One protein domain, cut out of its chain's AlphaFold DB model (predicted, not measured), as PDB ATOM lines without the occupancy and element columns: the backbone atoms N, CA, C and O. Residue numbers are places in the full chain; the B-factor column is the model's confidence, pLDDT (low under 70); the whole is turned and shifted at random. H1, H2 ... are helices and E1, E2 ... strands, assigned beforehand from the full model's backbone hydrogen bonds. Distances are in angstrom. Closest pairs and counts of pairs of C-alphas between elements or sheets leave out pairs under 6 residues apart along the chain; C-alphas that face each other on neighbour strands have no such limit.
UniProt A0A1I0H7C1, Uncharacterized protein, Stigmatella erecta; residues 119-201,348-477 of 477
ATOM      1  N   TYR A 119     -25.213 -59.103  -1.385       42.25
ATOM      2  CA  TYR A 119     -25.272 -60.359  -0.628       42.25
ATOM      3  C   TYR A 119     -24.194 -60.356   0.457       42.25
ATOM      4  O   TYR A 119     -23.025 -60.138   0.137       42.25
ATOM      5  N   LYS A 120     -24.514 -60.646   1.720       45.88
ATOM      6  CA  LYS A 120     -23.506 -60.966   2.749       45.88
ATOM      7  C   LYS A 120     -23.840 -62.308   3.395       45.88
ATOM      8  O   LYS A 120     -24.962 -62.539   3.821       45.88
ATOM      9  N   SER A 121     -22.842 -63.189   3.475       39.47
ATOM     10  CA  SER A 121     -22.942 -64.529   4.080       39.47
ATOM     11  C   SER A 121     -22.862 -64.524   5.608       39.47
ATOM     12  O   SER A 121     -22.839 -65.588   6.222       39.47
ATOM     13  N   ALA A 122     -22.755 -63.350   6.229       48.62
ATOM     14  CA  ALA A 122     -22.713 -63.210   7.673       48.62
ATOM     15  C   ALA A 122     -24.131 -63.347   8.244       48.62
ATOM     16  O   ALA A 122     -24.767 -62.356   8.587       48.62
ATOM     17  N   THR A 123     -24.623 -64.586   8.364       46.50
ATOM     18  CA  THR A 123     -25.762 -64.879   9.245       46.50
ATOM     19  C   THR A 123     -25.448 -64.274  10.619       46.50
ATOM     20  O   THR A 123     -24.420 -64.652  11.193       46.50
ATOM     21  N   PRO A 124     -26.257 -63.336  11.149       50.84
ATOM     22  CA  PRO A 124     -25.946 -62.681  12.413       50.84
ATOM     23  C   PRO A 124     -25.784 -63.719  13.527       50.84
ATOM     24  O   PRO A 124     -26.710 -64.479  13.807       50.84
ATOM     25  N   ALA A 125     -24.589 -63.774  14.126       45.38
ATOM     26  CA  ALA A 125     -24.233 -64.803  15.110       45.38
ATOM     27  C   ALA A 125     -25.150 -64.773  16.345       45.38
ATOM     28  O   ALA A 125     -25.471 -65.822  16.900       45.38
ATOM     29  N   ASP A 126     -25.624 -63.576  16.698       54.56
ATOM     30  CA  ASP A 126     -26.712 -63.331  17.634       54.56
ATOM     31  C   ASP A 126     -27.851 -62.603  16.911       54.56
ATOM     32  O   ASP A 126     -27.623 -61.684  16.119       54.56
ATOM     33  N   SER A 127     -29.101 -62.950  17.230       60.19
ATOM     34  CA  SER A 127     -30.246 -62.167  16.760       60.19
ATOM     35  C   SER A 127     -30.258 -60.809  17.469       60.19
ATOM     36  O   SER A 127     -30.441 -60.714  18.685       60.19
ATOM     37  N   ILE A 128     -30.082 -59.747  16.680       68.12
ATOM     38  CA  ILE A 128     -29.850 -58.367  17.137       68.12
ATOM     39  C   ILE A 128     -30.926 -57.831  18.094       68.12
ATOM     40  O   ILE A 128     -30.654 -56.990  18.946       68.12
ATOM     41  N   GLY A 129     -32.145 -58.376  18.004       62.16
ATOM     42  CA  GLY A 129     -33.259 -58.066  18.896       62.16
ATOM     43  C   GLY A 129     -33.028 -58.410  20.370       62.16
ATOM     44  O   GLY A 129     -33.753 -57.874  21.204       62.16
ATOM     45  N   TRP A 130     -32.047 -59.264  20.680       63.09
ATOM     46  CA  TRP A 130     -31.645 -59.613  22.047       63.09
ATOM     47  C   TRP A 130     -30.401 -58.848  22.509       63.09
ATOM     48  O   TRP A 130     -30.317 -58.489  23.680       63.09
ATOM     49  N   SER A 131     -29.454 -58.560  21.609       80.12
ATOM     50  CA  SER A 131     -28.220 -57.839  21.955       80.12
ATOM     51  C   SER A 131     -28.390 -56.317  22.028       80.12
ATOM     52  O   SER A 131     -27.584 -55.659  22.676       80.12
ATOM     53  N   GLN A 132     -29.443 -55.754  21.417       88.00
ATOM     54  CA  GLN A 132     -29.727 -54.309  21.387       88.00
ATOM     55  C   GLN A 132     -31.091 -53.958  22.019       88.00
ATOM     56  O   GLN A 132     -31.832 -53.121  21.504       88.00
ATOM     57  N   HIS A 133     -31.452 -54.615  23.128       85.38
ATOM     58  CA  HIS A 133     -32.767 -54.479  23.782       85.38
ATOM     59  C   HIS A 133     -33.175 -53.012  24.035       85.38
ATOM     60  O   HIS A 133     -34.250 -52.591  23.611       85.38
ATOM     61  N   GLU A 134     -32.270 -52.214  24.611       90.25
ATOM     62  CA  GLU A 134     -32.498 -50.799  24.945       90.25
ATOM     63  C   GLU A 134     -32.794 -49.921  23.711       90.25
ATOM     64  O   GLU A 134     -33.534 -48.943  23.809       90.25
ATOM     65  N   PHE A 135     -32.255 -50.264  22.533       93.94
ATOM     66  CA  PHE A 135     -32.607 -49.590  21.278       93.94
ATOM     67  C   PHE A 135     -34.041 -49.933  20.856       93.94
ATOM     68  O   PHE A 135     -34.810 -49.039  20.501       93.94
ATOM     69  N   PHE A 136     -34.434 -51.207  20.950       93.00
ATOM     70  CA  PHE A 136     -35.772 -51.641  20.544       93.00
ATOM     71  C   PHE A 136     -36.881 -51.157  21.483       93.00
ATOM     72  O   PHE A 136     -37.956 -50.803  21.000       93.00
ATOM     73  N   GLU A 137     -36.622 -51.047  22.790       91.06
ATOM     74  CA  GLU A 137     -37.510 -50.366  23.753       91.06
ATOM     75  C   GLU A 137     -37.704 -48.875  23.426       91.06
ATOM     76  O   GLU A 137     -38.746 -48.293  23.731       91.06
ATOM     77  N   LYS A 138     -36.717 -48.256  22.766       94.06
ATOM     78  CA  LYS A 138     -36.707 -46.839  22.377       94.06
ATOM     79  C   LYS A 138     -37.137 -46.581  20.925       94.06
ATOM     80  O   LYS A 138     -37.010 -45.449  20.459       94.06
ATOM     81  N   LEU A 139     -37.760 -47.551  20.247       96.44
ATOM     82  CA  LEU A 139     -38.544 -47.288  19.030       96.44
ATOM     83  C   LEU A 139     -39.813 -46.489  19.367       96.44
ATOM     84  O   LEU A 139     -40.489 -46.810  20.345       96.44
ATOM     85  N   GLY A 140     -40.117 -45.457  18.581       96.44
ATOM     86  CA  GLY A 140     -41.290 -44.588  18.702       96.44
ATOM     87  C   GLY A 140     -40.988 -43.145  19.146       96.44
ATOM     88  O   GLY A 140     -39.898 -42.826  19.633       96.44
ATOM     89  N   ASP A 141     -41.976 -42.262  19.022       94.62
ATOM     90  CA  ASP A 141     -41.895 -40.846  19.375       94.62
ATOM     91  C   ASP A 141     -41.683 -40.644  20.886       94.62
ATOM     92  O   ASP A 141     -42.489 -41.048  21.729       94.62
ATOM     93  N   HIS A 142     -40.557 -40.014  21.231       93.38
ATOM     94  CA  HIS A 142     -40.091 -39.739  22.595       93.38
ATOM     95  C   HIS A 142     -41.071 -38.964  23.494       93.38
ATOM     96  O   HIS A 142     -40.876 -38.940  24.708       93.38
ATOM     97  N   ARG A 143     -42.117 -38.344  22.929       95.06
ATOM     98  CA  ARG A 143     -43.188 -37.687  23.695       95.06
ATOM     99  C   ARG A 143     -44.102 -38.685  24.415       95.06
ATOM    100  O   ARG A 143     -44.721 -38.319  25.412       95.06
ATOM    101  N   HIS A 144     -44.159 -39.933  23.949       95.38
ATOM    102  CA  HIS A 144     -44.905 -41.017  24.588       95.38
ATOM    103  C   HIS A 144     -43.969 -41.876  25.461       95.38
ATOM    104  O   HIS A 144     -42.933 -42.333  24.963       95.38
ATOM    105  N   PRO A 145     -44.290 -42.115  26.752       95.94
ATOM    106  CA  PRO A 145     -43.470 -42.948  27.633       95.94
ATOM    107  C   PRO A 145     -43.321 -44.391  27.136       95.94
ATOM    108  O   PRO A 145     -44.263 -44.968  26.595       95.94
ATOM    109  N   VAL A 146     -42.162 -45.007  27.392       94.19
ATOM    110  CA  VAL A 146     -41.936 -46.443  27.135       94.19
ATOM    111  C   VAL A 146     -43.007 -47.271  27.855       94.19
ATOM    112  O   VAL A 146     -43.228 -47.096  29.052       94.19
ATOM    113  N   GLY A 147     -43.694 -48.143  27.113       90.44
ATOM    114  CA  GLY A 147     -44.800 -48.964  27.615       90.44
ATOM    115  C   GLY A 147     -46.194 -48.318  27.563       90.44
ATOM    116  O   GLY A 147     -47.163 -48.996  27.915       90.44
ATOM    117  N   SER A 148     -46.342 -47.054  27.134       95.19
ATOM    118  CA  SER A 148     -47.672 -46.458  26.903       95.19
ATOM    119  C   SER A 148     -48.379 -47.117  25.711       95.19
ATOM    120  O   SER A 148     -47.737 -47.681  24.828       95.19
ATOM    121  N   ALA A 149     -49.711 -47.049  25.651       94.00
ATOM    122  CA  ALA A 149     -50.462 -47.681  24.561       94.00
ATOM    123  C   ALA A 149     -50.154 -47.039  23.195       94.00
ATOM    124  O   ALA A 149     -50.075 -47.738  22.189       94.00
ATOM    125  N   GLU A 150     -49.920 -45.726  23.169       95.94
ATOM    126  CA  GLU A 150     -49.476 -44.975  21.990       95.94
ATOM    127  C   GLU A 150     -48.091 -45.461  21.558       95.94
ATOM    128  O   GLU A 150     -47.874 -45.848  20.411       95.94
ATOM    129  N   ARG A 151     -47.166 -45.535  22.520       95.75
ATOM    130  CA  ARG A 151     -45.792 -45.964  22.289       95.75
ATOM    131  C   ARG A 151     -45.707 -47.392  21.753       95.75
ATOM    132  O   ARG A 151     -44.974 -47.643  20.798       95.75
ATOM    133  N   ASN A 152     -46.482 -48.305  22.332       96.38
ATOM    134  CA  ASN A 152     -46.560 -49.695  21.898       96.38
ATOM    135  C   ASN A 152     -47.188 -49.792  20.500       96.38
ATOM    136  O   ASN A 152     -46.670 -50.515  19.657       96.38
ATOM    137  N   ALA A 153     -48.236 -49.008  20.203       96.69
ATOM    138  CA  ALA A 153     -48.855 -48.976  18.877       96.69
ATOM    139  C   ALA A 153     -47.872 -48.535  17.780       96.69
ATOM    140  O   ALA A 153     -47.887 -49.089  16.682       96.69
ATOM    141  N   GLU A 154     -46.994 -47.574  18.073       97.38
ATOM    142  CA  GLU A 154     -45.940 -47.141  17.152       97.38
ATOM    143  C   GLU A 154     -44.803 -48.168  17.036       97.38
ATOM    144  O   GLU A 154     -44.356 -48.469  15.932       97.38
ATOM    145  N   GLN A 155     -44.364 -48.762  18.150       96.25
ATOM    146  CA  GLN A 155     -43.348 -49.820  18.160       96.25
ATOM    147  C   GLN A 155     -43.805 -51.059  17.368       96.25
ATOM    148  O   GLN A 155     -43.037 -51.596  16.568       96.25
ATOM    149  N   GLU A 156     -45.059 -51.483  17.546       95.06
ATOM    150  CA  GLU A 156     -45.709 -52.545  16.769       95.06
ATOM    151  C   GLU A 156     -45.724 -52.204  15.271       95.06
ATOM    152  O   GLU A 156     -45.352 -53.041  14.449       95.06
ATOM    153  N   TYR A 157     -46.078 -50.963  14.910       95.25
ATOM    154  CA  TYR A 157     -46.103 -50.513  13.516       95.25
ATOM    155  C   TYR A 157     -44.706 -50.547  12.879       95.25
ATOM    156  O   TYR A 157     -44.534 -51.087  11.784       95.25
ATOM    157  N   LEU A 158     -43.694 -50.013  13.571       95.06
ATOM    158  CA  LEU A 158     -42.309 -49.975  13.094       95.06
ATOM    159  C   LEU A 158     -41.754 -51.392  12.867       95.06
ATOM    160  O   LEU A 158     -41.189 -51.665  11.809       95.06
ATOM    161  N   LEU A 159     -41.976 -52.309  13.816       91.75
ATOM    162  CA  LEU A 159     -41.509 -53.698  13.734       91.75
ATOM    163  C   LEU A 159     -42.285 -54.558  12.718       91.75
ATOM    164  O   LEU A 159     -41.744 -55.549  12.230       91.75
ATOM    165  N   ALA A 160     -43.525 -54.196  12.374       88.94
ATOM    166  CA  ALA A 160     -44.286 -54.853  11.308       88.94
ATOM    167  C   ALA A 160     -43.828 -54.440   9.892       88.94
ATOM    168  O   ALA A 160     -44.007 -55.200   8.938       88.94
ATOM    169  N   ASN A 161     -43.241 -53.246   9.760       90.69
ATOM    170  CA  ASN A 161     -42.892 -52.621   8.480       90.69
ATOM    171  C   ASN A 161     -41.395 -52.675   8.129       90.69
ATOM    172  O   ASN A 161     -41.033 -52.391   6.984       90.69
ATOM    173  N   MET A 162     -40.522 -53.011   9.087       89.31
ATOM    174  CA  MET A 162     -39.074 -53.079   8.882       89.31
ATOM    175  C   MET A 162     -38.400 -54.022   9.905       89.31
ATOM    176  O   MET A 162     -38.696 -53.922  11.097       89.31
ATOM    177  N   PRO A 163     -37.497 -54.936   9.488       86.12
ATOM    178  CA  PRO A 163     -36.818 -55.841  10.413       86.12
ATOM    179  C   PRO A 163     -35.866 -55.165  11.397       86.12
ATOM    180  O   PRO A 163     -35.409 -54.038  11.204       86.12
ATOM    181  N   LYS A 164     -35.511 -55.910  12.448       87.62
ATOM    182  CA  LYS A 164     -34.691 -55.415  13.557       87.62
ATOM    183  C   LYS A 164     -33.245 -55.099  13.157       87.62
ATOM    184  O   LYS A 164     -32.723 -54.093  13.629       87.62
ATOM    185  N   GLY A 165     -32.612 -55.906  12.306       85.56
ATOM    186  CA  GLY A 165     -31.278 -55.631  11.770       85.56
ATOM    187  C   GLY A 165     -31.283 -54.346  10.967       85.56
ATOM    188  O   GLY A 165     -30.629 -53.380  11.358       85.56
ATOM    189  N   ALA A 166     -32.120 -54.301   9.929       88.19
ATOM    190  CA  ALA A 166     -32.234 -53.147   9.046       88.19
ATOM    191  C   ALA A 166     -32.528 -51.845   9.815       88.19
ATOM    192  O   ALA A 166     -31.911 -50.816   9.536       88.19
ATOM    193  N   LEU A 167     -33.438 -51.880  10.803       92.44
ATOM    194  CA  LEU A 167     -33.758 -50.740  11.675       92.44
ATOM    195  C   LEU A 167     -32.530 -50.229  12.437       92.44
ATOM    196  O   LEU A 167     -32.267 -49.027  12.467       92.44
ATOM    197  N   HIS A 168     -31.789 -51.137  13.071       93.12
ATOM    198  CA  HIS A 168     -30.633 -50.795  13.893       93.12
ATOM    199  C   HIS A 168     -29.432 -50.347  13.047       93.12
ATOM    200  O   HIS A 168     -28.761 -49.378  13.392       93.12
ATOM    201  N   GLU A 169     -29.176 -50.996  11.913       91.00
ATOM    202  CA  GLU A 169     -28.092 -50.629  11.001       91.00
ATOM    203  C   GLU A 169     -28.345 -49.263  10.342       91.00
ATOM    204  O   GLU A 169     -27.464 -48.400  10.345       91.00
ATOM    205  N   ALA A 170     -29.579 -48.995   9.894       94.31
ATOM    206  CA  ALA A 170     -29.978 -47.667   9.431       94.31
ATOM    207  C   ALA A 170     -29.853 -46.608  10.545       94.31
ATOM    208  O   ALA A 170     -29.363 -45.509  10.285       94.31
ATOM    209  N   ALA A 171     -30.214 -46.933  11.793       96.06
ATOM    210  CA  ALA A 171     -30.019 -46.050  12.947       96.06
ATOM    211  C   ALA A 171     -28.540 -45.752  13.241       96.06
ATOM    212  O   ALA A 171     -28.191 -44.602  13.518       96.06
ATOM    213  N   GLN A 172     -27.652 -46.742  13.120       95.56
ATOM    214  CA  GLN A 172     -26.207 -46.537  13.245       95.56
ATOM    215  C   GLN A 172     -25.659 -45.634  12.130       95.56
ATOM    216  O   GLN A 172     -24.873 -44.726  12.417       95.56
ATOM    217  N   ILE A 173     -26.097 -45.825  10.881       94.94
ATOM    218  CA  ILE A 173     -25.721 -44.971   9.742       94.94
ATOM    219  C   ILE A 173     -26.230 -43.535   9.953       94.94
ATOM    220  O   ILE A 173     -25.447 -42.588   9.836       94.94
ATOM    221  N   ALA A 174     -27.497 -43.357  10.333       95.50
ATOM    222  CA  ALA A 174     -28.107 -42.049  10.581       95.50
ATOM    223  C   ALA A 174     -27.436 -41.282  11.732       95.50
ATOM    224  O   ALA A 174     -27.154 -40.086  11.619       95.50
ATOM    225  N   ASN A 175     -27.118 -41.973  12.831       95.12
ATOM    226  CA  ASN A 175     -26.385 -41.404  13.959       95.12
ATOM    227  C   ASN A 175     -24.961 -40.983  13.554       95.12
ATOM    228  O   ASN A 175     -24.563 -39.841  13.768       95.12
ATOM    229  N   LYS A 176     -24.214 -41.875  12.887       95.25
ATOM    230  CA  LYS A 176     -22.834 -41.622  12.438       95.25
ATOM    231  C   LYS A 176     -22.721 -40.460  11.443       95.25
ATOM    232  O   LYS A 176     -21.686 -39.799  11.404       95.25
ATOM    233  N   THR A 177     -23.740 -40.242  10.612       93.12
ATOM    234  CA  THR A 177     -23.694 -39.269   9.505       93.12
ATOM    235  C   THR A 177     -24.470 -37.977   9.753       93.12
ATOM    236  O   THR A 177     -24.295 -37.029   8.989       93.12
ATOM    237  N   GLY A 178     -25.310 -37.907  10.793       93.69
ATOM    238  CA  GLY A 178     -26.175 -36.748  11.056       93.69
ATOM    239  C   GLY A 178     -27.310 -36.572  10.036       93.69
ATOM    240  O   GLY A 178     -27.883 -35.488   9.933       93.69
ATOM    241  N   VAL A 179     -27.619 -37.623   9.273       94.75
ATOM    242  CA  VAL A 179     -28.654 -37.656   8.233       94.75
ATOM    243  C   VAL A 179     -29.797 -38.538   8.712       94.75
ATOM    244  O   VAL A 179     -29.571 -39.659   9.150       94.75
ATOM    245  N   GLY A 180     -31.030 -38.049   8.605       96.31
ATOM    246  CA  GLY A 180     -32.216 -38.880   8.788       96.31
ATOM    247  C   GLY A 180     -32.609 -39.579   7.488       96.31
ATOM    248  O   GLY A 180     -32.416 -39.037   6.398       96.31
ATOM    249  N   ILE A 181     -33.150 -40.784   7.612       96.75
ATOM    250  CA  ILE A 181     -33.465 -41.711   6.526       96.75
ATOM    251  C   ILE A 181     -34.942 -42.084   6.662       96.75
ATOM    252  O   ILE A 181     -35.359 -42.598   7.700       96.75
ATOM    253  N   ALA A 182     -35.738 -41.823   5.628       97.06
ATOM    254  CA  ALA A 182     -37.144 -42.202   5.580       97.06
ATOM    255  C   ALA A 182     -37.342 -43.362   4.600       97.06
ATOM    256  O   ALA A 182     -36.982 -43.261   3.425       97.06
ATOM    257  N   VAL A 183     -37.927 -44.449   5.092       95.56
ATOM    258  CA  VAL A 183     -38.113 -45.721   4.383       95.56
ATOM    259  C   VAL A 183     -39.607 -46.010   4.285       95.56
ATOM    260  O   VAL A 183     -40.359 -45.780   5.237       95.56
ATOM    261  N   ARG A 184     -40.063 -46.515   3.138       92.94
ATOM    262  CA  ARG A 184     -41.448 -46.957   2.972       92.94
ATOM    263  C   ARG A 184     -41.633 -48.324   3.621       92.94
ATOM    264  O   ARG A 184     -40.876 -49.255   3.352       92.94
ATOM    265  N   GLY A 185     -42.656 -48.445   4.466       83.38
ATOM    266  CA  GLY A 185     -42.997 -49.711   5.105       83.38
ATOM    267  C   GLY A 185     -43.277 -50.801   4.070       83.38
ATOM    268  O   GLY A 185     -44.029 -50.583   3.117       83.38
ATOM    269  N   THR A 186     -42.646 -51.962   4.242       70.94
ATOM    270  CA  THR A 186     -42.775 -53.112   3.338       70.94
ATOM    271  C   THR A 186     -42.916 -54.390   4.161       70.94
ATOM    272  O   THR A 186     -42.283 -54.553   5.201       70.94
ATOM    273  N   GLY A 187     -43.798 -55.289   3.713       69.69
ATOM    274  CA  GLY A 187     -44.223 -56.454   4.491       69.69
ATOM    275  C   GLY A 187     -43.051 -57.340   4.921       69.69
ATOM    276  O   GLY A 187     -42.278 -57.796   4.079       69.69
ATOM    277  N   LEU A 188     -42.969 -57.607   6.229       73.94
ATOM    278  CA  LEU A 188     -41.822 -58.211   6.919       73.94
ATOM    279  C   LEU A 188     -41.203 -59.438   6.216       73.94
ATOM    280  O   LEU A 188     -39.982 -59.558   6.180       73.94
ATOM    281  N   LEU A 189     -42.020 -60.313   5.616       74.50
ATOM    282  CA  LEU A 189     -41.554 -61.515   4.908       74.50
ATOM    283  C   LEU A 189     -40.594 -61.206   3.742       74.50
ATOM    284  O   LEU A 189     -39.685 -61.990   3.491       74.50
ATOM    285  N   ALA A 190     -40.741 -60.057   3.073       71.88
ATOM    286  CA  ALA A 190     -39.819 -59.649   2.014       71.88
ATOM    287  C   ALA A 190     -38.424 -59.333   2.579       71.88
ATOM    288  O   ALA A 190     -37.423 -59.898   2.143       71.88
ATOM    289  N   HIS A 191     -38.360 -58.482   3.601       73.31
ATOM    290  CA  HIS A 191     -37.093 -58.086   4.211       73.31
ATOM    291  C   HIS A 191     -36.457 -59.206   5.069       73.31
ATOM    292  O   HIS A 191     -35.239 -59.239   5.208       73.31
ATOM    293  N   MET A 192     -37.234 -60.165   5.594       73.38
ATOM    294  CA  MET A 192     -36.688 -61.383   6.222       73.38
ATOM    295  C   MET A 192     -35.877 -62.234   5.236       73.38
ATOM    296  O   MET A 192     -34.903 -62.871   5.638       73.38
ATOM    297  N   GLY A 193     -36.228 -62.210   3.944       73.81
ATOM    298  CA  GLY A 193     -35.381 -62.756   2.887       73.81
ATOM    299  C   GLY A 193     -33.998 -62.103   2.897       73.81
ATOM    300  O   GLY A 193     -32.991 -62.806   2.991       73.81
ATOM    301  N   ILE A 194     -33.940 -60.769   2.918       73.31
ATOM    302  CA  ILE A 194     -32.685 -60.002   2.969       73.31
ATOM    303  C   ILE A 194     -31.889 -60.301   4.254       73.31
ATOM    304  O   ILE A 194     -30.702 -60.606   4.162       73.31
ATOM    305  N   GLU A 195     -32.516 -60.315   5.439       72.38
ATOM    306  CA  GLU A 195     -31.826 -60.665   6.701       72.38
ATOM    307  C   GLU A 195     -31.301 -62.113   6.734       72.38
ATOM    308  O   GLU A 195     -30.309 -62.392   7.407       72.38
ATOM    309  N   SER A 196     -31.919 -63.041   5.992       70.06
ATOM    310  CA  SER A 196     -31.389 -64.405   5.807       70.06
ATOM    311  C   SER A 196     -30.190 -64.479   4.845       70.06
ATOM    312  O   SER A 196     -29.630 -65.556   4.640       70.06
ATOM    313  N   GLY A 197     -29.795 -63.345   4.261       70.81
ATOM    314  CA  GLY A 197     -28.755 -63.228   3.246       70.81
ATOM    315  C   GLY A 197     -29.253 -63.441   1.815       70.81
ATOM    316  O   GLY A 197     -28.423 -63.537   0.918       70.81
ATOM    317  N   SER A 198     -30.563 -63.531   1.563       77.69
ATOM    318  CA  SER A 198     -31.074 -63.738   0.199       77.69
ATOM    319  C   SER A 198     -30.867 -62.490  -0.684       77.69
ATOM    320  O   SER A 198     -30.903 -61.371  -0.168       77.69
ATOM    321  N   PRO A 199     -30.679 -62.634  -2.012       77.50
ATOM    322  CA  PRO A 199     -30.363 -61.509  -2.892       77.50
ATOM    323  C   PRO A 199     -31.493 -60.465  -2.999       77.50
ATOM    324  O   PRO A 199     -32.671 -60.800  -3.105       77.50
ATOM    325  N   THR A 200     -31.142 -59.183  -3.060       78.94
ATOM    326  CA  THR A 200     -32.102 -58.075  -3.208       78.94
ATOM    327  C   THR A 200     -32.389 -57.707  -4.674       78.94
ATOM    328  O   THR A 200     -31.498 -57.672  -5.519       78.94
ATOM    329  N   LYS A 201     -33.642 -57.396  -5.012       79.38
ATOM    330  CA  LYS A 201     -34.077 -57.075  -6.378       79.38
ATOM    331  C   LYS A 201     -33.483 -55.756  -6.885       79.38
ATOM    332  O   LYS A 201     -33.794 -54.699  -6.349       79.38
ATOM    333  N   GLY A 348     -37.693 -58.017  -2.326       80.81
ATOM    334  CA  GLY A 348     -37.867 -56.566  -2.512       80.81
ATOM    335  C   GLY A 348     -36.969 -55.742  -1.592       80.81
ATOM    336  O   GLY A 348     -36.786 -56.115  -0.437       80.81
ATOM    337  N   ASP A 349     -36.417 -54.644  -2.110       82.44
ATOM    338  CA  ASP A 349     -35.459 -53.793  -1.409       82.44
ATOM    339  C   ASP A 349     -36.107 -52.826  -0.406       82.44
ATOM    340  O   ASP A 349     -37.322 -52.620  -0.398       82.44
ATOM    341  N   HIS A 350     -35.277 -52.237   0.460       86.62
ATOM    342  CA  HIS A 350     -35.694 -51.264   1.469       86.62
ATOM    343  C   HIS A 350     -35.993 -49.908   0.812       86.62
ATOM    344  O   HIS A 350     -35.181 -48.986   0.836       86.62
ATOM    345  N   ASP A 351     -37.175 -49.831   0.209       87.19
ATOM    346  CA  ASP A 351     -37.697 -48.751  -0.630       87.19
ATOM    347  C   ASP A 351     -37.541 -47.355   0.026       87.19
ATOM    348  O   ASP A 351     -38.299 -46.951   0.919       87.19
ATOM    349  N   LEU A 352     -36.494 -46.622  -0.380       90.88
ATOM    350  CA  LEU A 352     -36.125 -45.328   0.200       90.88
ATOM    351  C   LEU A 352     -37.071 -44.214  -0.257       90.88
ATOM    352  O   LEU A 352     -37.179 -43.895  -1.442       90.88
ATOM    353  N   PHE A 353     -37.699 -43.540   0.705       94.31
ATOM    354  CA  PHE A 353     -38.578 -42.403   0.450       94.31
ATOM    355  C   PHE A 353     -37.791 -41.101   0.285       94.31
ATOM    356  O   PHE A 353     -37.932 -40.415  -0.726       94.31
ATOM    357  N   ALA A 354     -36.973 -40.742   1.276       93.94
ATOM    358  CA  ALA A 354     -36.228 -39.484   1.298       93.94
ATOM    359  C   ALA A 354     -35.108 -39.484   2.349       93.94
ATOM    360  O   ALA A 354     -35.073 -40.325   3.248       93.94
ATOM    361  N   PHE A 355     -34.254 -38.464   2.277       93.94
ATOM    362  CA  PHE A 355     -33.313 -38.100   3.334       93.94
ATOM    363  C   PHE A 355     -33.713 -36.775   3.986       93.94
ATOM    364  O   PHE A 355     -34.365 -35.936   3.358       93.94
ATOM    365  N   THR A 356     -33.276 -36.553   5.226       94.69
ATOM    366  CA  THR A 356     -33.490 -35.301   5.974       94.69
ATOM    367  C   THR A 356     -32.213 -34.817   6.656       94.69
ATOM    368  O   THR A 356     -31.444 -35.635   7.160       94.69
ATOM    369  N   THR A 357     -32.013 -33.503   6.773       90.12
ATOM    370  CA  THR A 357     -30.859 -32.914   7.487       90.12
ATOM    371  C   THR A 357     -31.247 -31.680   8.294       90.12
ATOM    372  O   THR A 357     -31.993 -30.827   7.815       90.12
ATOM    373  N   GLY A 358     -30.668 -31.539   9.489       82.00
ATOM    374  CA  GLY A 358     -30.952 -30.436  10.409       82.00
ATOM    375  C   GLY A 358     -32.103 -30.771  11.358       82.00
ATOM    376  O   GLY A 358     -32.057 -31.788  12.046       82.00
ATOM    377  N   GLY A 359     -33.115 -29.902  11.422       74.69
ATOM    378  CA  GLY A 359     -34.313 -30.137  12.235       74.69
ATOM    379  C   GLY A 359     -35.150 -31.323  11.739       74.69
ATOM    380  O   GLY A 359     -35.059 -31.708  10.572       74.69
ATOM    381  N   PHE A 360     -35.978 -31.882  12.630       85.00
ATOM    382  CA  PHE A 360     -36.833 -33.042  12.349       85.00
ATOM    383  C   PHE A 360     -37.570 -32.887  11.011       85.00
ATOM    384  O   PHE A 360     -38.250 -31.887  10.779       85.00
ATOM    385  N   GLY A 361     -37.448 -33.892  10.143       89.94
ATOM    386  CA  GLY A 361     -38.263 -34.008   8.942       89.94
ATOM    387  C   GLY A 361     -37.939 -33.036   7.806       89.94
ATOM    388  O   GLY A 361     -38.589 -33.135   6.767       89.94
ATOM    389  N   LYS A 362     -36.959 -32.126   7.934       92.81
ATOM    390  CA  LYS A 362     -36.579 -31.244   6.818       92.81
ATOM    391  C   LYS A 362     -35.871 -32.047   5.725       92.81
ATOM    392  O   LYS A 362     -34.733 -32.479   5.913       92.81
ATOM    393  N   LEU A 363     -36.556 -32.230   4.598       92.56
ATOM    394  CA  LEU A 363     -36.091 -33.010   3.448       92.56
ATOM    395  C   LEU A 363     -34.836 -32.394   2.816       92.56
ATOM    396  O   LEU A 363     -34.613 -31.182   2.896       92.56
ATOM    397  N   THR A 364     -33.999 -33.230   2.201       88.50
ATOM    398  CA  THR A 364     -32.725 -32.804   1.607       88.50
ATOM    399  C   THR A 364     -32.377 -33.574   0.333       88.50
ATOM    400  O   THR A 364     -32.700 -34.755   0.184       88.50
ATOM    401  N   LEU A 365     -31.745 -32.875  -0.614       80.75
ATOM    402  CA  LEU A 365     -31.504 -33.357  -1.974       80.75
ATOM    403  C   LEU A 365     -30.242 -34.233  -2.031       80.75
ATOM    404  O   LEU A 365     -29.145 -33.755  -1.742       80.75
ATOM    405  N   ASP A 366     -30.371 -35.488  -2.472       73.50
ATOM    406  CA  ASP A 366     -29.303 -36.513  -2.443       73.50
ATOM    407  C   ASP A 366     -28.067 -36.243  -3.322       73.50
ATOM    408  O   ASP A 366     -27.062 -36.948  -3.228       73.50
ATOM    409  N   HIS A 367     -28.069 -35.174  -4.120       71.12
ATOM    410  CA  HIS A 367     -26.922 -34.807  -4.945       71.12
ATOM    411  C   HIS A 367     -25.676 -34.385  -4.135       71.12
ATOM    412  O   HIS A 367     -24.593 -34.292  -4.724       71.12
ATOM    413  N   THR A 368     -25.781 -34.133  -2.823       76.56
ATOM    414  CA  THR A 368     -24.627 -33.773  -1.971       76.56
ATOM    415  C   THR A 368     -23.680 -34.966  -1.730       76.56
ATOM    416  O   THR A 368     -24.131 -36.110  -1.724       76.56
ATOM    417  N   PRO A 369     -22.366 -34.753  -1.503       79.94
ATOM    418  CA  PRO A 369     -21.427 -35.853  -1.247       79.94
ATOM    419  C   PRO A 369     -21.808 -36.715  -0.033       79.94
ATOM    420  O   PRO A 369     -21.861 -37.934  -0.148       79.94
ATOM    421  N   GLN A 370     -22.180 -36.077   1.083       84.00
ATOM    422  CA  GLN A 370     -22.588 -36.740   2.329       84.00
ATOM    423  C   GLN A 370     -23.745 -37.728   2.119       84.00
ATOM    424  O   GLN A 370     -23.754 -38.804   2.708       84.00
ATOM    425  N   LEU A 371     -24.715 -37.385   1.265       82.50
ATOM    426  CA  LEU A 371     -25.872 -38.243   1.002       82.50
ATOM    427  C   LEU A 371     -25.543 -39.399   0.053       82.50
ATOM    428  O   LEU A 371     -26.133 -40.465   0.188       82.50
ATOM    429  N   ARG A 372     -24.541 -39.250  -0.823       81.19
ATOM    430  CA  ARG A 372     -23.985 -40.379  -1.587       81.19
ATOM    431  C   ARG A 372     -23.225 -41.345  -0.682       81.19
ATOM    432  O   ARG A 372     -23.345 -42.549  -0.873       81.19
ATOM    433  N   ASP A 373     -22.509 -40.842   0.323       84.69
ATOM    434  CA  ASP A 373     -21.840 -41.684   1.323       84.69
ATOM    435  C   ASP A 373     -22.860 -42.430   2.210       84.69
ATOM    436  O   ASP A 373     -22.663 -43.607   2.512       84.69
ATOM    437  N   VAL A 374     -23.988 -41.794   2.565       88.69
ATOM    438  CA  VAL A 374     -25.128 -42.448   3.245       88.69
ATOM    439  C   VAL A 374     -25.790 -43.499   2.353       88.69
ATOM    440  O   VAL A 374     -25.940 -44.640   2.783       88.69
ATOM    441  N   GLN A 375     -26.146 -43.154   1.112       84.25
ATOM    442  CA  GLN A 375     -26.727 -44.086   0.139       84.25
ATOM    443  C   GLN A 375     -25.813 -45.299  -0.074       84.25
ATOM    444  O   GLN A 375     -26.277 -46.437  -0.054       84.25
ATOM    445  N   LYS A 376     -24.503 -45.062  -0.208       81.88
ATOM    446  CA  LYS A 376     -23.501 -46.117  -0.336       81.88
ATOM    447  C   LYS A 376     -23.427 -46.983   0.924       81.88
ATOM    448  O   LYS A 376     -23.393 -48.201   0.798       81.88
ATOM    449  N   ALA A 377     -23.453 -46.403   2.125       86.94
ATOM    450  CA  ALA A 377     -23.480 -47.174   3.370       86.94
ATOM    451  C   ALA A 377     -24.747 -48.044   3.499       86.94
ATOM    452  O   ALA A 377     -24.658 -49.178   3.951       86.94
ATOM    453  N   LEU A 378     -25.901 -47.546   3.042       86.81
ATOM    454  CA  LEU A 378     -27.174 -48.282   2.984       86.81
ATOM    455  C   LEU A 378     -27.227 -49.334   1.858       86.81
ATOM    456  O   LEU A 378     -28.084 -50.215   1.866       86.81
ATOM    457  N   GLN A 379     -26.321 -49.262   0.886       79.25
ATOM    458  CA  GLN A 379     -26.111 -50.300  -0.126       79.25
ATOM    459  C   GLN A 379     -25.088 -51.341   0.344       79.25
ATOM    460  O   GLN A 379     -25.256 -52.529   0.109       79.25
ATOM    461  N   GLU A 380     -24.024 -50.931   1.028       77.12
ATOM    462  CA  GLU A 380     -22.977 -51.837   1.517       77.12
ATOM    463  C   GLU A 380     -23.317 -52.525   2.849       77.12
ATOM    464  O   GLU A 380     -22.552 -53.385   3.289       77.12
ATOM    465  N   ALA A 381     -24.441 -52.171   3.470       79.25
ATOM    466  CA  ALA A 381     -24.976 -52.737   4.705       79.25
ATOM    467  C   ALA A 381     -25.254 -54.261   4.638       79.25
ATOM    468  O   ALA A 381     -25.321 -54.876   3.569       79.25
ATOM    469  N   ASP A 382     -25.323 -54.891   5.811       75.31
ATOM    470  CA  ASP A 382     -25.543 -56.332   5.995       75.31
ATOM    471  C   ASP A 382     -27.027 -56.699   5.917       75.31
ATOM    472  O   ASP A 382     -27.402 -57.657   5.238       75.31
ATOM    473  N   THR A 383     -27.863 -55.917   6.594       79.38
ATOM    474  CA  THR A 383     -29.283 -56.192   6.844       79.38
ATOM    475  C   THR A 383     -30.203 -55.136   6.238       79.38
ATOM    476  O   THR A 383     -31.287 -55.473   5.766       79.38
ATOM    477  N   PHE A 384     -29.765 -53.875   6.177       84.25
ATOM    478  CA  PHE A 384     -30.396 -52.868   5.324       84.25
ATOM    479  C   PHE A 384     -29.852 -52.987   3.895       84.25
ATOM    480  O   PHE A 384     -28.646 -53.094   3.706       84.25
ATOM    481  N   GLN A 385     -30.716 -52.943   2.878       79.56
ATOM    482  CA  GLN A 385     -30.295 -52.898   1.471       79.56
ATOM    483  C   GLN A 385     -31.331 -52.145   0.627       79.56
ATOM    484  O   GLN A 385     -32.444 -52.642   0.461       79.56
ATOM    485  N   ALA A 386     -30.961 -50.990   0.066       80.38
ATOM    486  CA  ALA A 386     -31.779 -50.219  -0.881       80.38
ATOM    487  C   ALA A 386     -31.075 -50.096  -2.237       80.38
ATOM    488  O   ALA A 386     -29.925 -49.659  -2.298       80.38
ATOM    489  N   GLN A 387     -31.741 -50.456  -3.334       77.00
ATOM    490  CA  GLN A 387     -31.114 -50.417  -4.662       77.00
ATOM    491  C   GLN A 387     -31.253 -49.044  -5.333       77.00
ATOM    492  O   GLN A 387     -30.393 -48.675  -6.132       77.00
ATOM    493  N   HIS A 388     -32.264 -48.260  -4.951       77.00
ATOM    494  CA  HIS A 388     -32.524 -46.916  -5.474       77.00
ATOM    495  C   HIS A 388     -32.271 -45.798  -4.444       77.00
ATOM    496  O   HIS A 388     -32.214 -46.039  -3.237       77.00
ATOM    497  N   GLY A 389     -32.125 -44.558  -4.928       82.38
ATOM    498  CA  GLY A 389     -32.116 -43.346  -4.096       82.38
ATOM    499  C   GLY A 389     -33.519 -42.933  -3.629       82.38
ATOM    500  O   GLY A 389     -34.519 -43.529  -4.031       82.38
ATOM    501  N   GLY A 390     -33.617 -41.897  -2.794       85.94
ATOM    502  CA  GLY A 390     -34.897 -41.455  -2.227       85.94
ATOM    503  C   GLY A 390     -35.921 -41.036  -3.292       85.94
ATOM    504  O   GLY A 390     -35.663 -40.119  -4.071       85.94
ATOM    505  N   ILE A 391     -37.110 -41.647  -3.303       88.75
ATOM    506  CA  ILE A 391     -38.195 -41.354  -4.264       88.75
ATOM    507  C   ILE A 391     -38.578 -39.863  -4.310       88.75
ATOM    508  O   ILE A 391     -38.917 -39.357  -5.381       88.75
ATOM    509  N   TRP A 392     -38.466 -39.118  -3.206       90.94
ATOM    510  CA  TRP A 392     -38.658 -37.662  -3.195       90.94
ATOM    511  C   TRP A 392     -37.701 -36.930  -4.157       90.94
ATOM    512  O   TRP A 392     -38.124 -35.995  -4.838       90.94
ATOM    513  N   ASN A 393     -36.462 -37.405  -4.317       86.31
ATOM    514  CA  ASN A 393     -35.472 -36.845  -5.246       86.31
ATOM    515  C   ASN A 393     -35.658 -37.301  -6.700       86.31
ATOM    516  O   ASN A 393     -35.159 -36.637  -7.606       86.31
ATOM    517  N   TRP A 394     -36.381 -38.399  -6.954       85.56
ATOM    518  CA  TRP A 394     -36.569 -38.940  -8.305       85.56
ATOM    519  C   TRP A 394     -37.217 -37.907  -9.240       85.56
ATOM    520  O   TRP A 394     -38.282 -37.364  -8.933       85.56
ATOM    521  N   GLN A 395     -36.587 -37.640 -10.387       81.88
ATOM    522  CA  GLN A 395     -37.076 -36.714 -11.416       81.88
ATOM    523  C   GLN A 395     -37.533 -37.505 -12.655       81.88
ATOM    524  O   GLN A 395     -36.757 -37.667 -13.603       81.88
ATOM    525  N   PRO A 396     -38.763 -38.056 -12.648       74.88
ATOM    526  CA  PRO A 396     -39.281 -38.840 -13.764       74.88
ATOM    527  C   PRO A 396     -39.362 -38.008 -15.050       74.88
ATOM    528  O   PRO A 396     -39.829 -36.874 -15.031       74.88
ATOM    529  N   GLN A 397     -38.927 -38.595 -16.169       79.12
ATOM    530  CA  GLN A 397     -38.955 -37.961 -17.498       79.12
ATOM    531  C   GLN A 397     -40.225 -38.299 -18.305       79.12
ATOM    532  O   GLN A 397     -40.463 -37.729 -19.367       79.12
ATOM    533  N   GLU A 398     -41.048 -39.232 -17.816       75.62
ATOM    534  CA  GLU A 398     -42.301 -39.642 -18.453       75.62
ATOM    535  C   GLU A 398     -43.505 -39.391 -17.541       75.62
ATOM    536  O   GLU A 398     -43.445 -39.635 -16.336       75.62
ATOM    537  N   LYS A 399     -44.652 -39.047 -18.136       77.75
ATOM    538  CA  LYS A 399     -45.925 -38.823 -17.421       77.75
ATOM    539  C   LYS A 399     -46.468 -40.063 -16.699       77.75
ATOM    540  O   LYS A 399     -47.160 -39.952 -15.689       77.75
ATOM    541  N   SER A 400     -46.142 -41.249 -17.209       74.19
ATOM    542  CA  SER A 400     -46.329 -42.553 -16.553       74.19
ATOM    543  C   SER A 400     -45.632 -42.580 -15.185       74.19
ATOM    544  O   SER A 400     -46.248 -42.884 -14.163       74.19
ATOM    545  N   HIS A 401     -44.359 -42.195 -15.170       76.88
ATOM    546  CA  HIS A 401     -43.491 -42.167 -14.002       76.88
ATOM    547  C   HIS A 401     -43.801 -40.985 -13.060       76.88
ATOM    548  O   HIS A 401     -43.795 -41.173 -11.845       76.88
ATOM    549  N   GLU A 402     -44.190 -39.814 -13.583       79.94
ATOM    550  CA  GLU A 402     -44.748 -38.693 -12.797       79.94
ATOM    551  C   GLU A 402     -45.959 -39.142 -11.961       79.94
ATOM    552  O   GLU A 402     -46.002 -38.921 -10.748       79.94
ATOM    553  N   ALA A 403     -46.923 -39.826 -12.590       83.88
ATOM    554  CA  ALA A 403     -48.123 -40.324 -11.919       83.88
ATOM    555  C   ALA A 403     -47.812 -41.411 -10.874       83.88
ATOM    556  O   ALA A 403     -48.457 -41.462  -9.825       83.88
ATOM    557  N   ILE A 404     -46.805 -42.258 -11.126       84.38
ATOM    558  CA  ILE A 404     -46.314 -43.244 -10.152       84.38
ATOM    559  C   ILE A 404     -45.686 -42.540  -8.945       84.38
ATOM    560  O   ILE A 404     -46.071 -42.852  -7.817       84.38
ATOM    561  N   LYS A 405     -44.800 -41.553  -9.154       87.81
ATOM    562  CA  LYS A 405     -44.223 -40.762  -8.056       87.81
ATOM    563  C   LYS A 405     -45.324 -40.093  -7.238       87.81
ATOM    564  O   LYS A 405     -45.396 -40.323  -6.037       87.81
ATOM    565  N   ALA A 406     -46.219 -39.336  -7.874       90.69
ATOM    566  CA  ALA A 406     -47.306 -38.631  -7.189       90.69
ATOM    567  C   ALA A 406     -48.182 -39.575  -6.343       90.69
ATOM    568  O   ALA A 406     -48.525 -39.249  -5.204       90.69
ATOM    569  N   LYS A 407     -48.484 -40.777  -6.858       91.62
ATOM    570  CA  LYS A 407     -49.214 -41.815  -6.119       91.62
ATOM    571  C   LYS A 407     -48.443 -42.328  -4.898       91.62
ATOM    572  O   LYS A 407     -49.065 -42.558  -3.868       91.62
ATOM    573  N   ILE A 408     -47.125 -42.511  -5.001       91.75
ATOM    574  CA  ILE A 408     -46.282 -42.956  -3.880       91.75
ATOM    575  C   ILE A 408     -46.178 -41.860  -2.812       91.75
ATOM    576  O   ILE A 408     -46.393 -42.151  -1.641       91.75
ATOM    577  N   MET A 409     -45.933 -40.604  -3.200       93.44
ATOM    578  CA  MET A 409     -45.865 -39.484  -2.251       93.44
ATOM    579  C   MET A 409     -47.185 -39.334  -1.476       93.44
ATOM    580  O   MET A 409     -47.183 -39.303  -0.248       93.44
ATOM    581  N   GLY A 410     -48.320 -39.320  -2.188       93.88
ATOM    582  CA  GLY A 410     -49.647 -39.189  -1.578       93.88
ATOM    583  C   GLY A 410     -50.085 -40.399  -0.743       93.88
ATOM    584  O   GLY A 410     -50.878 -40.234   0.181       93.88
ATOM    585  N   ALA A 411     -49.550 -41.599  -1.001       94.44
ATOM    586  CA  ALA A 411     -49.804 -42.782  -0.173       94.44
ATOM    587  C   ALA A 411     -49.203 -42.674   1.240       94.44
ATOM    588  O   ALA A 411     -49.614 -43.421   2.125       94.44
ATOM    589  N   HIS A 412     -48.284 -41.728   1.461       96.44
ATOM    590  CA  HIS A 412     -47.651 -41.462   2.753       96.44
ATOM    591  C   HIS A 412     -48.049 -40.101   3.364       96.44
ATOM    592  O   HIS A 412     -47.400 -39.625   4.297       96.44
ATOM    593  N   SER A 413     -49.137 -39.486   2.873       94.94
ATOM    594  CA  SER A 413     -49.689 -38.224   3.391       94.94
ATOM    595  C   SER A 413     -50.988 -38.385   4.200       94.94
ATOM    596  O   SER A 413     -51.803 -39.264   3.903       94.94
ATOM    597  N   PRO A 414     -51.249 -37.504   5.188       93.19
ATOM    598  CA  PRO A 414     -52.537 -37.440   5.877       93.19
ATOM    599  C   PRO A 414     -53.690 -37.057   4.926       93.19
ATOM    600  O   PRO A 414     -53.454 -36.382   3.923       93.19
ATOM    601  N   PRO A 415     -54.954 -37.407   5.243       89.69
ATOM    602  CA  PRO A 415     -55.402 -38.134   6.435       89.69
ATOM    603  C   PRO A 415     -55.475 -39.663   6.254       89.69
ATOM    604  O   PRO A 415     -55.764 -40.365   7.214       89.69
ATOM    605  N   SER A 416     -55.275 -40.191   5.044       86.56
ATOM    606  CA  SER A 416     -55.587 -41.594   4.705       86.56
ATOM    607  C   SER A 416     -54.387 -42.454   4.294       86.56
ATOM    608  O   SER A 416     -54.552 -43.665   4.098       86.56
ATOM    609  N   GLY A 417     -53.205 -41.850   4.163       90.12
ATOM    610  CA  GLY A 417     -51.952 -42.548   3.901       90.12
ATOM    611  C   GLY A 417     -51.430 -43.349   5.097       90.12
ATOM    612  O   GLY A 417     -51.983 -43.325   6.197       90.12
ATOM    613  N   GLU A 418     -50.341 -44.066   4.859       94.19
ATOM    614  CA  GLU A 418     -49.626 -44.872   5.850       94.19
ATOM    615  C   GLU A 418     -48.299 -44.179   6.210       94.19
ATOM    616  O   GLU A 418     -47.662 -43.620   5.313       94.19
ATOM    617  N   PRO A 419     -47.860 -44.165   7.481       96.69
ATOM    618  CA  PRO A 419     -46.583 -43.558   7.842       96.69
ATOM    619  C   PRO A 419     -45.374 -44.154   7.102       96.69
ATOM    620  O   PRO A 419     -45.411 -45.223   6.493       96.69
ATOM    621  N   LEU A 420     -44.264 -43.438   7.186       97.56
ATOM    622  CA  LEU A 420     -42.928 -43.898   6.840       97.56
ATOM    623  C   LEU A 420     -42.223 -44.373   8.107       97.56
ATOM    624  O   LEU A 420     -42.431 -43.818   9.190       97.56
ATOM    625  N   VAL A 421     -41.328 -45.346   7.955       97.31
ATOM    626  CA  VAL A 421     -40.336 -45.659   8.984       97.31
ATOM    627  C   VAL A 421     -39.246 -44.597   8.879       97.31
ATOM    628  O   VAL A 421     -38.483 -44.577   7.913       97.31
ATOM    629  N   TYR A 422     -39.210 -43.666   9.833       97.81
ATOM    630  CA  TYR A 422     -38.286 -42.536   9.815       97.81
ATOM    631  C   TYR A 422     -37.236 -42.677  10.916       97.81
ATOM    632  O   TYR A 422     -37.513 -42.536  12.111       97.81
ATOM    633  N   ILE A 423     -36.011 -42.946  10.476       97.38
ATOM    634  CA  ILE A 423     -34.803 -42.929  11.282       97.38
ATOM    635  C   ILE A 423     -34.302 -41.481  11.309       97.38
ATOM    636  O   ILE A 423     -33.954 -40.912  10.279       97.38
ATOM    637  N   GLN A 424     -34.282 -40.864  12.481       95.50
ATOM    638  CA  GLN A 424     -33.927 -39.462  12.684       95.50
ATOM    639  C   GLN A 424     -32.398 -39.256  12.681       95.50
ATOM    640  O   GLN A 424     -31.653 -40.189  13.005       95.50
ATOM    641  N   PRO A 425     -31.894 -38.033  12.414       91.69
ATOM    642  CA  PRO A 425     -30.521 -37.667  12.758       91.69
ATOM    643  C   PRO A 425     -30.237 -37.994  14.235       91.69
ATOM    644  O   PRO A 425     -30.979 -37.565  15.116       91.69
ATOM    645  N   GLY A 426     -29.193 -38.780  14.507       90.88
ATOM    646  CA  GLY A 426     -28.913 -39.314  15.852       90.88
ATOM    647  C   GLY A 426     -29.461 -40.726  16.127       90.88
ATOM    648  O   GLY A 426     -29.190 -41.281  17.187       90.88
ATOM    649  N   GLY A 427     -30.179 -41.343  15.183       92.12
ATOM    650  CA  GLY A 427     -30.547 -42.766  15.224       92.12
ATOM    651  C   GLY A 427     -31.801 -43.128  16.030       92.12
ATOM    652  O   GLY A 427     -32.124 -44.308  16.134       92.12
ATOM    653  N   ALA A 428     -32.540 -42.159  16.578       95.12
ATOM    654  CA  ALA A 428     -33.893 -42.418  17.084       95.12
ATOM    655  C   ALA A 428     -34.824 -42.810  15.921       95.12
ATOM    656  O   ALA A 428     -34.671 -42.284  14.822       95.12
ATOM    657  N   VAL A 429     -35.796 -43.701  16.136       97.25
ATOM    658  CA  VAL A 429     -36.714 -44.154  15.073       97.25
ATOM    659  C   VAL A 429     -38.162 -43.917  15.477       97.25
ATOM    660  O   VAL A 429     -38.549 -44.239  16.596       97.25
ATOM    661  N   SER A 430     -38.959 -43.379  14.556       97.12
ATOM    662  CA  SER A 430     -40.371 -43.025  14.752       97.12
ATOM    663  C   SER A 430     -41.174 -43.200  13.461       97.12
ATOM    664  O   SER A 430     -40.611 -43.141  12.367       97.12
ATOM    665  N   ALA A 431     -42.488 -43.357  13.573       97.38
ATOM    666  CA  ALA A 431     -43.407 -43.270  12.446       97.38
ATOM    667  C   ALA A 431     -43.603 -41.795  12.044       97.38
ATOM    668  O   ALA A 431     -43.828 -40.937  12.900       97.38
ATOM    669  N   ALA A 432     -43.526 -41.481  10.749       97.69
ATOM    670  CA  ALA A 432     -43.649 -40.103  10.261       97.69
ATOM    671  C   ALA A 432     -44.468 -39.990   8.968       97.69
ATOM    672  O   ALA A 432     -44.338 -40.820   8.075       97.69
ATOM    673  N   PHE A 433     -45.281 -38.943   8.835       97.75
ATOM    674  CA  PHE A 433     -46.035 -38.656   7.610       97.75
ATOM    675  C   PHE A 433     -45.310 -37.661   6.707       97.75
ATOM    676  O   PHE A 433     -44.712 -36.701   7.193       97.75
ATOM    677  N   TYR A 434     -45.444 -37.839   5.391       96.81
ATOM    678  CA  TYR A 434     -45.040 -36.854   4.391       96.81
ATOM    679  C   TYR A 434     -46.084 -35.745   4.261       96.81
ATOM    680  O   TYR A 434     -47.247 -36.002   3.938       96.81
ATOM    681  N   ILE A 435     -45.651 -34.504   4.459       94.94
ATOM    682  CA  ILE A 435     -46.437 -33.299   4.214       94.94
ATOM    683  C   ILE A 435     -45.953 -32.671   2.899       94.94
ATOM    684  O   ILE A 435     -44.799 -32.229   2.841       94.94
ATOM    685  N   PRO A 436     -46.797 -32.637   1.849       92.00
ATOM    686  CA  PRO A 436     -46.468 -31.982   0.587       92.00
ATOM    687  C   PRO A 436     -46.461 -30.459   0.750       92.00
ATOM    688  O   PRO A 436     -47.003 -29.917   1.717       92.00
ATOM    689  N   ALA A 437     -45.880 -29.762  -0.225       89.50
ATOM    690  CA  ALA A 437     -45.841 -28.306  -0.209       89.50
ATOM    691  C   ALA A 437     -47.251 -27.727  -0.350       89.50
ATOM    692  O   ALA A 437     -48.004 -28.105  -1.251       89.50
ATOM    693  N   ASP A 438     -47.569 -26.745   0.488       86.19
ATOM    694  CA  ASP A 438     -48.794 -25.960   0.375       86.19
ATOM    695  C   ASP A 438     -48.445 -24.477   0.164       86.19
ATOM    696  O   ASP A 438     -48.129 -23.764   1.124       86.19
ATOM    697  N   PRO A 439     -48.525 -23.980  -1.087       83.06
ATOM    698  CA  PRO A 439     -48.297 -22.573  -1.405       83.06
ATOM    699  C   PRO A 439     -49.266 -21.598  -0.720       83.06
ATOM    700  O   PRO A 439     -48.954 -20.412  -0.638       83.06
ATOM    701  N   SER A 440     -50.428 -22.061  -0.235       84.50
ATOM    702  CA  SER A 440     -51.414 -21.208   0.442       84.50
ATOM    703  C   SER A 440     -51.069 -20.939   1.912       84.50
ATOM    704  O   SER A 440     -51.341 -19.845   2.405       84.50
ATOM    705  N   THR A 441     -50.393 -21.879   2.584       82.62
ATOM    706  CA  THR A 441     -49.855 -21.711   3.951       82.62
ATOM    707  C   THR A 441     -48.346 -21.450   3.999       82.62
ATOM    708  O   THR A 441     -47.805 -21.228   5.079       82.62
ATOM    709  N   GLN A 442     -47.665 -21.447   2.846       79.19
ATOM    710  CA  GLN A 442     -46.200 -21.372   2.716       79.19
ATOM    711  C   GLN A 442     -45.463 -22.536   3.412       79.19
ATOM    712  O   GLN A 442     -44.325 -22.395   3.859       79.19
ATOM    713  N   THR A 443     -46.102 -23.707   3.493       81.50
ATOM    714  CA  THR A 443     -45.506 -24.903   4.103       81.50
ATOM    715  C   THR A 443     -44.515 -25.563   3.135       81.50
ATOM    716  O   THR A 443     -44.914 -26.006   2.059       81.50
ATOM    717  N   GLU A 444     -43.232 -25.643   3.520       88.44
ATOM    718  CA  GLU A 444     -42.206 -26.454   2.834       88.44
ATOM    719  C   GLU A 444     -42.505 -27.963   2.950       88.44
ATOM    720  O   GLU A 444     -43.074 -28.413   3.949       88.44
ATOM    721  N   GLU A 445     -42.056 -28.754   1.967       92.12
ATOM    722  CA  GLU A 445     -42.144 -30.221   2.024       92.12
ATOM    723  C   GLU A 445     -41.310 -30.777   3.182       92.12
ATOM    724  O   GLU A 445     -40.125 -30.461   3.331       92.12
ATOM    725  N   LYS A 446     -41.934 -31.610   4.018       95.00
ATOM    726  CA  LYS A 446     -41.326 -32.111   5.255       95.00
ATOM    727  C   LYS A 446     -41.948 -33.420   5.716       95.00
ATOM    728  O   LYS A 446     -43.036 -33.794   5.286       95.00
ATOM    729  N   LEU A 447     -41.288 -34.064   6.669       97.00
ATOM    730  CA  LEU A 447     -41.901 -35.082   7.516       97.00
ATOM    731  C   LEU A 447     -42.399 -34.453   8.827       97.00
ATOM    732  O   LEU A 447     -41.772 -33.534   9.355       97.00
ATOM    733  N   ILE A 448     -43.500 -34.969   9.368       95.75
ATOM    734  CA  ILE A 448     -43.964 -34.715  10.748       95.75
ATOM    735  C   ILE A 448     -44.166 -36.053  11.462       95.75
ATOM    736  O   ILE A 448     -44.303 -37.074  10.789       95.75
ATOM    737  N   SER A 449     -44.184 -36.082  12.797       96.25
ATOM    738  CA  SER A 449     -44.472 -37.329  13.521       96.25
ATOM    739  C   SER A 449     -45.878 -37.829  13.185       96.25
ATOM    740  O   SER A 449     -46.785 -37.027  12.949       96.25
ATOM    741  N   ALA A 450     -46.096 -39.147  13.201       96.25
ATOM    742  CA  ALA A 450     -47.429 -39.723  13.018       96.25
ATOM    743  C   ALA A 450     -48.454 -39.150  14.022       96.25
ATOM    744  O   ALA A 450     -49.619 -38.951  13.677       96.25
ATOM    745  N   TRP A 451     -47.997 -38.794  15.227       95.62
ATOM    746  CA  TRP A 451     -48.804 -38.183  16.290       95.62
ATOM    747  C   TRP A 451     -49.125 -36.696  16.074       95.62
ATOM    748  O   TRP A 451     -50.062 -36.182  16.681       95.62
ATOM    749  N   ASP A 452     -48.413 -36.007  15.174       95.25
ATOM    750  CA  ASP A 452     -48.718 -34.618  14.792       95.25
ATOM    751  C   ASP A 452     -49.881 -34.531  13.778       95.25
ATOM    752  O   ASP A 452     -50.358 -33.440  13.464       95.25
ATOM    753  N   ALA A 453     -50.361 -35.677  13.279       93.38
ATOM    754  CA  ALA A 453     -51.511 -35.797  12.386       93.38
ATOM    755  C   ALA A 453     -52.660 -36.585  13.059       93.38
ATOM    756  O   ALA A 453     -52.995 -37.681  12.608       93.38
ATOM    757  N   PRO A 454     -53.319 -36.050  14.109       87.88
ATOM    758  CA  PRO A 454     -54.286 -36.796  14.929       87.88
ATOM    759  C   PRO A 454     -55.529 -37.298  14.173       87.88
ATOM    760  O   PRO A 454     -56.214 -38.192  14.654       87.88
ATOM    761  N   ASN A 455     -55.810 -36.765  12.978       89.69
ATOM    762  CA  ASN A 455     -56.895 -37.231  12.105       89.69
ATOM    763  C   ASN A 455     -56.487 -38.409  11.193       89.69
ATOM    764  O   ASN A 455     -57.332 -38.943  10.480       89.69
ATOM    765  N   ALA A 456     -55.207 -38.790  11.171       92.69
ATOM    766  CA  ALA A 456     -54.658 -39.843  10.316       92.69
ATOM    767  C   ALA A 456     -54.516 -41.170  11.080       92.69
ATOM    768  O   ALA A 456     -53.450 -41.777  11.132       92.69
ATOM    769  N   THR A 457     -55.603 -41.615  11.710       92.12
ATOM    770  CA  THR A 457     -55.620 -42.746  12.653       92.12
ATOM    771  C   THR A 457     -55.553 -44.130  12.010       92.12
ATOM    772  O   THR A 457     -55.252 -45.091  12.710       92.12
ATOM    773  N   LYS A 458     -55.793 -44.263  10.697       92.44
ATOM    774  CA  LYS A 458     -55.927 -45.558   9.996       92.44
ATOM    775  C   LYS A 458     -54.769 -46.538  10.251       92.44
ATOM    776  O   LYS A 458     -54.991 -47.741  10.319       92.44
ATOM    777  N   TRP A 459     -53.533 -46.065  10.413       93.44
ATOM    778  CA  TRP A 459     -52.392 -46.955  10.675       93.44
ATOM    779  C   TRP A 459     -52.458 -47.634  12.055       93.44
ATOM    780  O   TRP A 459     -51.947 -48.743  12.200       93.44
ATOM    781  N   LEU A 460     -53.147 -47.041  13.035       94.56
ATOM    782  CA  LEU A 460     -53.397 -47.653  14.346       94.56
ATOM    783  C   LEU A 460     -54.304 -48.890  14.236       94.56
ATOM    784  O   LEU A 460     -54.214 -49.781  15.072       94.56
ATOM    785  N   GLU A 461     -55.131 -49.001  13.189       93.31
ATOM    786  CA  GLU A 461     -55.935 -50.205  12.918       93.31
ATOM    787  C   GLU A 461     -55.065 -51.424  12.553       93.31
ATOM    788  O   GLU A 461     -55.518 -52.561  12.669       93.31
ATOM    789  N   SER A 462     -53.814 -51.199  12.123       90.62
ATOM    790  CA  SER A 462     -52.861 -52.265  11.780       90.62
ATOM    791  C   SER A 462     -52.102 -52.838  12.984       90.62
ATOM    792  O   SER A 462     -51.377 -53.819  12.827       90.62
ATOM    793  N   THR A 463     -52.266 -52.257  14.180       93.50
ATOM    794  CA  THR A 463     -51.554 -52.667  15.398       93.50
ATOM    795  C   THR A 463     -52.524 -53.017  16.523       93.50
ATOM    796  O   THR A 463     -53.653 -52.532  16.579       93.50
ATOM    797  N   HIS A 464     -52.111 -53.904  17.428       93.69
ATOM    798  CA  HIS A 464     -52.949 -54.352  18.536       93.69
ATOM    799  C   HIS A 464     -53.183 -53.212  19.530       93.69
ATOM    800  O   HIS A 464     -54.332 -52.882  19.829       93.69
ATOM    801  N   SER A 465     -52.110 -52.554  19.983       95.31
ATOM    802  CA  SER A 465     -52.233 -51.419  20.904       95.31
ATOM    803  C   SER A 465     -52.965 -50.229  20.267       95.31
ATOM    804  O   SER A 465     -53.723 -49.538  20.951       95.31
ATOM    805  N   GLY A 466     -52.812 -50.023  18.952       95.19
ATOM    806  CA  GLY A 466     -53.522 -48.987  18.199       95.19
ATOM    807  C   GLY A 466     -55.024 -49.255  18.085       95.19
ATOM    808  O   GLY A 466     -55.836 -48.377  18.382       95.19
ATOM    809  N   ALA A 467     -55.419 -50.489  17.764       94.12
ATOM    810  CA  ALA A 467     -56.823 -50.884  17.721       94.12
ATOM    811  C   ALA A 467     -57.508 -50.762  19.098       94.12
ATOM    812  O   ALA A 467     -58.670 -50.354  19.175       94.12
ATOM    813  N   GLU A 468     -56.804 -51.058  20.197       93.62
ATOM    814  CA  GLU A 468     -57.327 -50.859  21.559       93.62
ATOM    815  C   GLU A 468     -57.417 -49.378  21.976       93.62
ATOM    816  O   GLU A 468     -58.307 -49.022  22.752       93.62
ATOM    817  N   LEU A 469     -56.557 -48.494  21.455       92.88
ATOM    818  CA  LEU A 469     -56.706 -47.041  21.626       92.88
ATOM    819  C   LEU A 469     -57.972 -46.519  20.937       92.88
ATOM    820  O   LEU A 469     -58.775 -45.831  21.571       92.88
ATOM    821  N   LEU A 470     -58.181 -46.887  19.669       92.81
ATOM    822  CA  LEU A 470     -59.336 -46.441  18.884       92.81
ATOM    823  C   LEU A 470     -60.663 -46.909  19.497       92.81
ATOM    824  O   LEU A 470     -61.617 -46.133  19.579       92.81
ATOM    825  N   LYS A 471     -60.722 -48.145  20.014       91.62
ATOM    826  CA  LYS A 471     -61.886 -48.641  20.772       91.62
ATOM    827  C   LYS A 471     -62.204 -47.751  21.974       91.62
ATOM    828  O   LYS A 471     -63.354 -47.355  22.133       91.62
ATOM    829  N   LYS A 472     -61.199 -47.403  22.788       88.19
ATOM    830  CA  LYS A 472     -61.382 -46.575  23.996       88.19
ATOM    831  C   LYS A 472     -61.904 -45.177  23.665       88.19
ATOM    832  O   LYS A 472     -62.822 -44.708  24.335       88.19
ATOM    833  N   GLN A 473     -61.369 -44.547  22.619       84.75
ATOM    834  CA  GLN A 473     -61.826 -43.238  22.132       84.75
ATOM    835  C   GLN A 473     -63.298 -43.292  21.680       84.75
ATOM    836  O   GLN A 473     -64.108 -42.473  22.113       84.75
ATOM    837  N   ASN A 474     -63.666 -44.322  20.911       79.38
ATOM    838  CA  ASN A 474     -65.038 -44.542  20.447       79.38
ATOM    839  C   ASN A 474     -66.030 -44.912  21.570       79.38
ATOM    840  O   ASN A 474     -67.228 -44.737  21.389       79.38
ATOM    841  N   THR A 475     -65.567 -45.412  22.723       75.25
ATOM    842  CA  THR A 475     -66.413 -45.643  23.916       75.25
ATOM    843  C   THR A 475     -66.510 -44.443  24.866       75.25
ATOM    844  O   THR A 475     -67.230 -44.518  25.859       75.25
ATOM    845  N   ALA A 476     -65.771 -43.365  24.597       63.16
ATOM    846  CA  ALA A 476     -65.747 -42.140  25.402       63.16
ATOM    847  C   ALA A 476     -66.421 -40.939  24.701       63.16
ATOM    848  O   ALA A 476     -66.312 -39.814  25.192       63.16
ATOM    849  N   SER A 477     -67.082 -41.189  23.564       52.75
ATOM    850  CA  SER A 477     -67.781 -40.219  22.708       52.75
ATOM    851  C   SER A 477     -69.275 -40.535  22.624       52.75
ATOM    852  O   SER A 477     -70.058 -39.565  22.524       52.75
TER     853      SER A 477
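What this domain is: This is residues 119 to 201 and 348 to 477 of the 477 residues of an uncharacterized protein of Stigmatella erecta (UniProt A0A1I0H7C1). A five-stranded sheet, curled like part of a barrel and folded so that E2 and E1 face E4 and E5, makes the core, and helices H3, H4 and H6 pack round it. H8 and H9 pack on H3, and residues 472 to 477 at the end of the chain stick out. The printed part has 213 residues and is compact, with a radius of gyration of the C-alphas of 17.0 A and spans of 53 by 45 by 31 A. Along the chain come H1 H2 H3 H4 E1 H5 E2 H6 H7 E3 E4 E5 H8 H9, of mixed class; the antiparallel sheet has the order E2 E1 E3 E4 E5.

Where its parts are: Find C-alpha 128 at (-29.850, -58.367, 17.137), where H1 runs to 131, followed by H2, 133 to 137. H3 is residues 149 to 161, 18.4 A, H4 164 to 177, 20.0 A, E1 179 to 184, 16.7 A, and H5 188 to 195. After the cut look for E2, 352 to 357, 15.3 A, H6, 369 to 380, 16.3 A, and H7, 399 to 411, 18.1 A. Then come E3, 420 to 423, E4, 429 to 435, 18.2 A, E5, 446 to 449, and H8, 457 to 462. H9, 464 to 474, 15.7 A, ends at C-alpha 474 at (-65.038, -44.542, 20.447).

How they stand to each other: Start at the strongly twisted sheet, where N 182 and O 354 join E1 to E2 within hydrogen-bond range at 2.9 A, and N 181 and O 423 join E1 to E3 at 2.8 A. E3, E4 and E5 form a meander, each strand the antiparallel neighbour of the one before, with N 420 and O 432 at 2.8 A and N 435 and O 446 at 2.8 A. H3 is on the sheet at a height of 7.9 A, H4 at 8.3 A and H6 at 9.9 A; H7 only grazes it with residues 408 to 411. H4 touches H6 at Ile 173 and Val 374, C-alphas 7.0 A apart, at a shallow tilt of 24 degrees, opposite ways. H3 touches H9 at Ala 153 and Ser 465, C-alphas 4.6 A apart, at a steep tilt of 44 degrees, and H8 with residues 153 to 157 alone. H8 and H9 touch only at the corner. H1 touches H4, which meets it with residues 164 to 165 alone, the closest C-alphas being those of Gly 129 and Lys 164, 6.1 A apart; H2 is close but not clearly touching H4, with the C-alphas of Phe 135 and His 168 7.7 A apart, and H5 is close but not clearly touching H3, with the C-alphas of Asn 161 and Leu 188 5.9 A apart. Every O i to N i+4 pair is within hydrogen-bond range in H2, H3, H4, H6, H7 and H9, but 3 of 4 in H5 and 0 of 2 in H8, where 3 of 3 O i to N i+3 pairs are.

The domain as a whole: The C-alphas of Ser 121 and Ser 477, the two farthest apart, are 54.3 A apart. Residues 202 to 347 are not printed, and C-alphas 201 and 348 are 5.4 A apart across the cut. The long links are H2 to H3, E2 to H6 and H6 to H7. The mean pLDDT of the printed part is 86.0; residues 119 to 130, 187 and 476 to 477 are under 70.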